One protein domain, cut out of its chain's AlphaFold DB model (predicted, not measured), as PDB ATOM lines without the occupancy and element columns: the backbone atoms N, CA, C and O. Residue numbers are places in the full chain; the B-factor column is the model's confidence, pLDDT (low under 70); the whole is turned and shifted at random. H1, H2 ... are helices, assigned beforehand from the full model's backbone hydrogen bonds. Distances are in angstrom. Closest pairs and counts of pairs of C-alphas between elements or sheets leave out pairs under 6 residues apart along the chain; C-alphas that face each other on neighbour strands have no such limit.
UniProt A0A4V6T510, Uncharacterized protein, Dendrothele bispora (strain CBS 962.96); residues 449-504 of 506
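This is residues 449 to 504 of the 506 residues of an uncharacterized protein of Dendrothele bispora (strain CBS 962.96) (UniProt A0A4V6T510). Look for an open, drawn-out curve of chain with five short helices strung along it and no compact core: H1 and H2 at one end, H3 and H4 at the other, and the unnamed residues 463 to 474 bridging the gap from H2 to H3. After H4 the chain folds back, and H5 comes into the middle of the outline, near H3. The printed part has 56 residues with five named helices, in the order H1, H2, H3, H4, H5, and no named strand, and its class is all helix. The whole is only just loose, close to extended, with a radius of gyration of the C-alphas of 15.1 A and an elongated outline of 44 by 23 by 14 A.

Start at H3, residues 475 to 483. H4, residues 488 to 492, is close to it but not clearly touching: the closest C-alphas are those of Leu 482 and Val 491, 6.8 A apart. H5, residues 499 to 504, is near H3, with 5 pairs of C-alphas within 10 A and no pair within 8 A. H2, residues 454 to 462, is apart from H3, H4 and H5. Next, look for H1, residues 449 to 452; it is close to H2 but not clearly touching, and their closest C-alphas, those of Leu 451 and Gln 457, are 7.1 A apart. H1 is apart from H3, H4 and H5, and H4 is apart from H5. In the backbones of H2, H3 and H4 every O i to N i+4 pair is within hydrogen-bond range; in H5 0 of 2 are, beside 1 of 3 O i to N i+3 pairs, and H1 is too short for an O i to N i+4 pair.

Find C-alpha 475 at (-35.692, 23.334, 11.431); from there H3 runs 12.1 A to C-alpha 483. H2 begins at C-alpha 454, at (-22.158, 12.928, 33.577), and is 12.0 A long. H1 measures 5.2 A and H4 5.9 A from first to last C-alpha. H5 runs 9.4 A and ends at C-alpha 504, at (-23.856, 23.022, 16.805).

The two C-alphas farthest apart are those of Thr 455 and Pro 486, at 43.8 A. The printed part has no cut. The link from H2 to H3, 12 residues, is long; those from H1 to H2 and from H3 to H4 are tight, and that from H4 to H5 is short. Residues 449 to 468, with H1 and H2, stand free, and so do residues 484 to 490, of which 488 to 490 belong to H4. The mean pLDDT of the printed part is 83.4; look to residues 495 to 504 for values under 70, with a mean of 44 in H5.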
ATOM      1  N   SER A 449     -14.475  18.385  27.490       89.38
ATOM      2  CA  SER A 449     -14.558  17.983  28.898       89.38
ATOM      3  C   SER A 449     -15.918  18.287  29.531       89.38
ATOM      4  O   SER A 449     -16.416  17.480  30.303       89.38
ATOM      5  N   LEU A 450     -16.545  19.404  29.162       88.44
ATOM      6  CA  LEU A 450     -17.844  19.844  29.673       88.44
ATOM      7  C   LEU A 450     -18.993  19.017  29.072       88.44
ATOM      8  O   LEU A 450     -19.980  18.740  29.741       88.44
ATOM      9  N   LEU A 451     -18.834  18.543  27.831       89.12
ATOM     10  CA  LEU A 451     -19.788  17.629  27.188       89.12
ATOM     11  C   LEU A 451     -19.690  16.180  27.698       89.12
ATOM     12  O   LEU A 451     -20.608  15.397  27.457       89.12
ATOM     13  N   ILE A 452     -18.592  15.808  28.363       94.00
ATOM     14  CA  ILE A 452     -18.360  14.457  28.906       94.00
ATOM     15  C   ILE A 452     -18.785  14.355  30.382       94.00
ATOM     16  O   ILE A 452     -18.943  13.245  30.885       94.00
ATOM     17  N   ASP A 453     -19.014  15.473  31.076       96.94
ATOM     18  CA  ASP A 453     -19.430  15.457  32.480       96.94
ATOM     19  C   ASP A 453     -20.811  14.777  32.643       96.94
ATOM     20  O   ASP A 453     -21.807  15.262  32.087       96.94
ATOM     21  N   PRO A 454     -20.907  13.665  33.403       95.38
ATOM     22  CA  PRO A 454     -22.158  12.928  33.577       95.38
ATOM     23  C   PRO A 454     -23.242  13.764  34.263       95.38
ATOM     24  O   PRO A 454     -24.426  13.577  33.985       95.38
ATOM     25  N   THR A 455     -22.857  14.722  35.107       95.75
ATOM     26  CA  THR A 455     -23.780  15.627  35.805       95.75
ATOM     27  C   THR A 455     -24.457  16.565  34.814       95.75
ATOM     28  O   THR A 455     -25.670  16.776  34.866       95.75
ATOM     29  N   ILE A 456     -23.684  17.094  33.861       94.88
ATOM     30  CA  ILE A 456     -24.188  17.990  32.818       94.88
ATOM     31  C   ILE A 456     -25.066  17.210  31.840       94.88
ATOM     32  O   ILE A 456     -26.146  17.679  31.492       94.88
ATOM     33  N   GLN A 457     -24.670  15.993  31.452       95.75
ATOM     34  CA  GLN A 457     -25.509  15.140  30.606       95.75
ATOM     35  C   GLN A 457     -26.831  14.766  31.283       95.75
ATOM     36  O   GLN A 457     -27.880  14.855  30.644       95.75
ATOM     37  N   PHE A 458     -26.802  14.401  32.568       96.25
ATOM     38  CA  PHE A 458     -28.010  14.101  33.338       96.25
ATOM     39  C   PHE A 458     -28.927  15.326  33.435       96.25
ATOM     40  O   PHE A 458     -30.124  15.220  33.184       96.25
ATOM     41  N   THR A 459     -28.358  16.501  33.713       95.88
ATOM     42  CA  THR A 459     -29.111  17.760  33.820       95.88
ATOM     43  C   THR A 459     -29.720  18.172  32.478       95.88
ATOM     44  O   THR A 459     -30.903  18.496  32.416       95.88
ATOM     45  N   LEU A 460     -28.957  18.101  31.382       95.12
ATOM     46  CA  LEU A 460     -29.463  18.377  30.032       95.12
ATOM     47  C   LEU A 460     -30.545  17.379  29.609       95.12
ATOM     48  O   LEU A 460     -31.487  17.756  28.917       95.12
ATOM     49  N   HIS A 461     -30.429  16.117  30.026       93.56
ATOM     50  CA  HIS A 461     -31.452  15.110  29.767       93.56
ATOM     51  C   HIS A 461     -32.728  15.374  30.578       93.56
ATOM     52  O   HIS A 461     -33.820  15.303  30.022       93.56
ATOM     53  N   ALA A 462     -32.605  15.722  31.863       96.94
ATOM     54  CA  ALA A 462     -33.736  16.049  32.733       96.94
ATOM     55  C   ALA A 462     -34.468  17.333  32.298       96.94
ATOM     56  O   ALA A 462     -35.684  17.425  32.433       96.94
ATOM     57  N   LEU A 463     -33.739  18.307  31.746       94.94
ATOM     58  CA  LEU A 463     -34.283  19.587  31.286       94.94
ATOM     59  C   LEU A 463     -34.625  19.617  29.792       94.94
ATOM     60  O   LEU A 463     -34.994  20.672  29.278       94.94
ATOM     61  N   LYS A 464     -34.522  18.491  29.078       94.44
ATOM     62  CA  LYS A 464     -34.704  18.439  27.620       94.44
ATOM     63  C   LYS A 464     -36.048  19.021  27.163       94.44
ATOM     64  O   LYS A 464     -36.087  19.704  26.146       94.44
ATOM     65  N   ASP A 465     -37.111  18.786  27.924       91.88
ATOM     66  CA  ASP A 465     -38.460  19.259  27.584       91.88
ATOM     67  C   ASP A 465     -38.696  20.728  27.986       91.88
ATOM     68  O   ASP A 465     -39.646  21.356  27.522       91.88
ATOM     69  N   TYR A 466     -37.811  21.296  28.812       90.50
ATOM     70  CA  TYR A 466     -37.868  22.683  29.284       90.50
ATOM     71  C   TYR A 466     -36.938  23.620  28.501       90.50
ATOM     72  O   TYR A 466     -37.169  24.828  28.457       90.50
ATOM     73  N   ILE A 467     -35.890  23.087  27.864       89.38
ATOM     74  CA  ILE A 467     -34.972  23.860  27.022       89.38
ATOM     75  C   ILE A 467     -35.563  23.951  25.612       89.38
ATOM     76  O   ILE A 467     -35.332  23.098  24.755       89.38
ATOM     77  N   LYS A 468     -36.322  25.019  25.359       85.88
ATOM     78  CA  LYS A 468     -36.797  25.362  24.017       85.88
ATOM     79  C   LYS A 468     -35.773  26.272  23.339       85.88
ATOM     80  O   LYS A 468     -35.603  27.423  23.731       85.88
ATOM     81  N   VAL A 469     -35.068  25.753  22.336       82.12
ATOM     82  CA  VAL A 469     -34.213  26.581  21.476       82.12
ATOM     83  C   VAL A 469     -35.102  27.175  20.391       82.12
ATOM     84  O   VAL A 469     -35.434  26.499  19.419       82.12
ATOM     85  N   ASP A 470     -35.518  28.426  20.574       80.12
ATOM     86  CA  ASP A 470     -36.215  29.168  19.527       80.12
ATOM     87  C   ASP A 470     -35.184  29.631  18.488       80.12
ATOM     88  O   ASP A 470     -34.488  30.633  18.662       80.12
ATOM     89  N   THR A 471     -35.049  28.868  17.403       83.94
ATOM     90  CA  THR A 471     -34.296  29.307  16.226       83.94
ATOM     91  C   THR A 471     -35.180  30.203  15.358       83.94
ATOM     92  O   THR A 471     -36.360  29.903  15.174       83.94
ATOM     93  N   PRO A 472     -34.637  31.274  14.748       82.06
ATOM     94  CA  PRO A 472     -35.408  32.175  13.883       82.06
ATOM     95  C   PRO A 472     -35.901  31.517  12.581       82.06
ATOM     96  O   PRO A 472     -36.578  32.156  11.780       82.06
ATOM     97  N   PHE A 473     -35.571  30.248  12.346       83.25
ATOM     98  CA  PHE A 473     -36.063  29.461  11.228       83.25
ATOM     99  C   PHE A 473     -36.542  28.086  11.698       83.25
ATOM    100  O   PHE A 473     -35.992  27.496  12.628       83.25
ATOM    101  N   ASP A 474     -37.575  27.580  11.027       86.69
ATOM    102  CA  ASP A 474     -38.170  26.273  11.289       86.69
ATOM    103  C   ASP A 474     -37.243  25.159  10.779       86.69
ATOM    104  O   ASP A 474     -37.091  24.947   9.571       86.69
ATOM    105  N   VAL A 475     -36.616  24.442  11.715       87.38
ATOM    106  CA  VAL A 475     -35.692  23.334  11.431       87.38
ATOM    107  C   VAL A 475     -36.371  22.237  10.605       87.38
ATOM    108  O   VAL A 475     -35.743  21.695   9.696       87.38
ATOM    109  N   ASN A 476     -37.663  21.967  10.827       86.94
ATOM    110  CA  ASN A 476     -38.398  20.962  10.055       86.94
ATOM    111  C   ASN A 476     -38.588  21.411   8.603       86.94
ATOM    112  O   ASN A 476     -38.554  20.598   7.677       86.94
ATOM    113  N   ARG A 477     -38.779  22.717   8.386       88.19
ATOM    114  CA  ARG A 477     -38.886  23.292   7.042       88.19
ATOM    115  C   ARG A 477     -37.551  23.229   6.305       88.19
ATOM    116  O   ARG A 477     -37.546  22.891   5.124       88.19
ATOM    117  N   LEU A 478     -36.441  23.503   6.992       89.31
ATOM    118  CA  LEU A 478     -35.099  23.370   6.421       89.31
ATOM    119  C   LEU A 478     -34.778  21.911   6.068       89.31
ATOM    120  O   LEU A 478     -34.287  21.641   4.976       89.31
ATOM    121  N   GLU A 479     -35.105  20.967   6.951       90.88
ATOM    122  CA  GLU A 479     -34.893  19.537   6.707       90.88
ATOM    123  C   GLU A 479     -35.717  19.037   5.514       90.88
ATOM    124  O   GLU A 479     -35.181  18.363   4.633       90.88
ATOM    125  N   ARG A 480     -36.991  19.440   5.414       91.00
ATOM    126  CA  ARG A 480     -37.825  19.136   4.241       91.00
ATOM    127  C   ARG A 480     -37.248  19.735   2.960       91.00
ATOM    128  O   ARG A 480     -37.198  19.031   1.958       91.00
ATOM    129  N   LEU A 481     -36.771  20.982   3.002       92.81
ATOM    130  CA  LEU A 481     -36.177  21.665   1.847       92.81
ATOM    131  C   LEU A 481     -34.912  20.953   1.352       92.81
ATOM    132  O   LEU A 481     -34.732  20.789   0.147       92.81
ATOM    133  N   LEU A 482     -34.062  20.488   2.271       93.75
ATOM    134  CA  LEU A 482     -32.877  19.701   1.930       93.75
ATOM    135  C   LEU A 482     -33.253  18.306   1.404       93.75
ATOM    136  O   LEU A 482     -32.651  17.835   0.440       93.75
ATOM    137  N   PHE A 483     -34.275  17.664   1.976       93.44
ATOM    138  CA  PHE A 483     -34.729  16.332   1.559       93.44
ATOM    139  C   PHE A 483     -35.331  16.313   0.146       93.44
ATOM    140  O   PHE A 483     -35.146  15.338  -0.593       93.44
ATOM    141  N   THR A 484     -36.045  17.375  -0.235       94.50
ATOM    142  CA  THR A 484     -36.668  17.522  -1.559       94.50
ATOM    143  C   THR A 484     -35.763  18.214  -2.577       94.50
ATOM    144  O   THR A 484     -36.210  18.509  -3.683       94.50
ATOM    145  N   HIS A 485     -34.505  18.506  -2.233       94.62
ATOM    146  CA  HIS A 485     -33.614  19.232  -3.129       94.62
ATOM    147  C   HIS A 485     -33.283  18.391  -4.383       94.62
ATOM    148  O   HIS A 485     -32.859  17.239  -4.247       94.62
ATOM    149  N   PRO A 486     -33.411  18.941  -5.608       92.69
ATOM    150  CA  PRO A 486     -33.226  18.183  -6.852       92.69
ATOM    151  C   PRO A 486     -31.788  17.679  -7.042       92.69
ATOM    152  O   PRO A 486     -31.559  16.662  -7.689       92.69
ATOM    153  N   ASN A 487     -30.806  18.345  -6.429       93.06
ATOM    154  CA  ASN A 487     -29.415  17.897  -6.416       93.06
ATOM    155  C   ASN A 487     -29.087  17.126  -5.125       93.06
ATOM    156  O   ASN A 487     -28.286  17.583  -4.306       93.06
ATOM    157  N   ARG A 488     -29.740  15.973  -4.940       91.94
ATOM    158  CA  ARG A 488     -29.488  15.028  -3.836       91.94
ATOM    159  C   ARG A 488     -28.002  14.703  -3.641       91.94
ATOM    160  O   ARG A 488     -27.537  14.858  -2.519       91.94
ATOM    161  N   PRO A 489     -27.214  14.384  -4.691       90.38
ATOM    162  CA  PRO A 489     -25.796  14.064  -4.525       90.38
ATOM    163  C   PRO A 489     -24.985  15.178  -3.858       90.38
ATOM    164  O   PRO A 489     -24.068  14.889  -3.098       90.38
ATOM    165  N   PHE A 490     -25.324  16.447  -4.103       88.69
ATOM    166  CA  PHE A 490     -24.662  17.572  -3.443       88.69
ATOM    167  C   PHE A 490     -25.023  17.656  -1.955       88.69
ATOM    168  O   PHE A 490     -24.130  17.798  -1.120       88.69
ATOM    169  N   VAL A 491     -26.307  17.501  -1.617       91.62
ATOM    170  CA  VAL A 491     -26.786  17.490  -0.223       91.62
ATOM    171  C   VAL A 491     -26.204  16.299   0.549       91.62
ATOM    172  O   VAL A 491     -25.727  16.467   1.670       91.62
ATOM    173  N   ASP A 492     -26.158  15.130  -0.087       87.94
ATOM    174  CA  ASP A 492     -25.662  13.880   0.492       87.94
ATOM    175  C   ASP A 492     -24.121  13.829   0.571       87.94
ATOM    176  O   ASP A 492     -23.568  13.092   1.384       87.94
ATOM    177  N   SER A 493     -23.409  14.624  -0.244       86.75
ATOM    178  CA  SER A 493     -21.940  14.739  -0.195       86.75
ATOM    179  C   SER A 493     -21.420  15.584   0.973       86.75
ATOM    180  O   SER A 493     -20.223  15.556   1.278       86.75
ATOM    181  N   GLY A 494     -22.304  16.332   1.641       80.12
ATOM    182  CA  GLY A 494     -21.983  17.008   2.891       80.12
ATOM    183  C   GLY A 494     -21.732  16.001   4.024       80.12
ATOM    184  O   GLY A 494     -22.242  14.881   3.992       80.12
ATOM    185  N   PRO A 495     -20.953  16.360   5.061       68.00
ATOM    186  CA  PRO A 495     -20.847  15.517   6.248       68.00
ATOM    187  C   PRO A 495     -22.257  15.252   6.808       68.00
ATOM    188  O   PRO A 495     -23.061  16.183   6.854       68.00
ATOM    189  N   PRO A 496     -22.571  14.019   7.247       65.50
ATOM    190  CA  PRO A 496     -23.938  13.616   7.560       65.50
ATOM    191  C   PRO A 496     -24.592  14.574   8.564       65.50
ATOM    192  O   PRO A 496     -24.126  14.725   9.704       65.50
ATOM    193  N   PHE A 497     -25.677  15.220   8.129       55.94
ATOM    194  CA  PHE A 497     -26.531  16.067   8.955       55.94
ATOM    195  C   PHE A 497     -27.299  15.182   9.936       55.94
ATOM    196  O   PHE A 497     -28.399  14.715   9.675       55.94
ATOM    197  N   THR A 498     -26.696  14.910  11.087       51.41
ATOM    198  CA  THR A 498     -27.447  14.400  12.238       51.41
ATOM    199  C   THR A 498     -28.103  15.592  12.929       51.41
ATOM    200  O   THR A 498     -27.443  16.618  13.114       51.41
ATOM    201  N   SER A 499     -29.368  15.486  13.354       45.25
ATOM    202  CA  SER A 499     -30.112  16.589  13.999       45.25
ATOM    203  C   SER A 499     -29.374  17.210  15.199       45.25
ATOM    204  O   SER A 499     -29.578  18.371  15.528       45.25
ATOM    205  N   ARG A 500     -28.434  16.473  15.814       46.91
ATOM    206  CA  ARG A 500     -27.547  16.967  16.884       46.91
ATOM    207  C   ARG A 500     -26.488  17.981  16.430       46.91
ATOM    208  O   ARG A 500     -25.978  18.708  17.273       46.91
ATOM    209  N   ARG A 501     -26.124  18.032  15.145       44.50
ATOM    210  CA  ARG A 501     -25.129  18.984  14.613       44.50
ATOM    211  C   ARG A 501     -25.740  20.248  14.026       44.50
ATOM    212  O   ARG A 501     -25.034  21.245  13.971       44.50
ATOM    213  N   VAL A 502     -27.023  20.244  13.669       43.31
ATOM    214  CA  VAL A 502     -27.733  21.477  13.285       43.31
ATOM    215  C   VAL A 502     -27.738  22.469  14.455       43.31
ATOM    216  O   VAL A 502     -27.478  23.642  14.246       43.31
ATOM    217  N   LEU A 503     -27.863  21.982  15.695       42.47
ATOM    218  CA  LEU A 503     -27.719  22.781  16.924       42.47
ATOM    219  C   LEU A 503     -26.277  23.193  17.279       42.47
ATOM    220  O   LEU A 503     -26.085  23.938  18.226       42.47
ATOM    221  N   ALA A 504     -25.263  22.661  16.589       38.94
ATOM    222  CA  ALA A 504     -23.856  23.022  16.805       38.94
ATOM    223  C   ALA A 504     -23.279  23.864  15.653       38.94
ATOM    224  O   ALA A 504     -22.153  24.350  15.755       38.94
TER     225      ALA A 504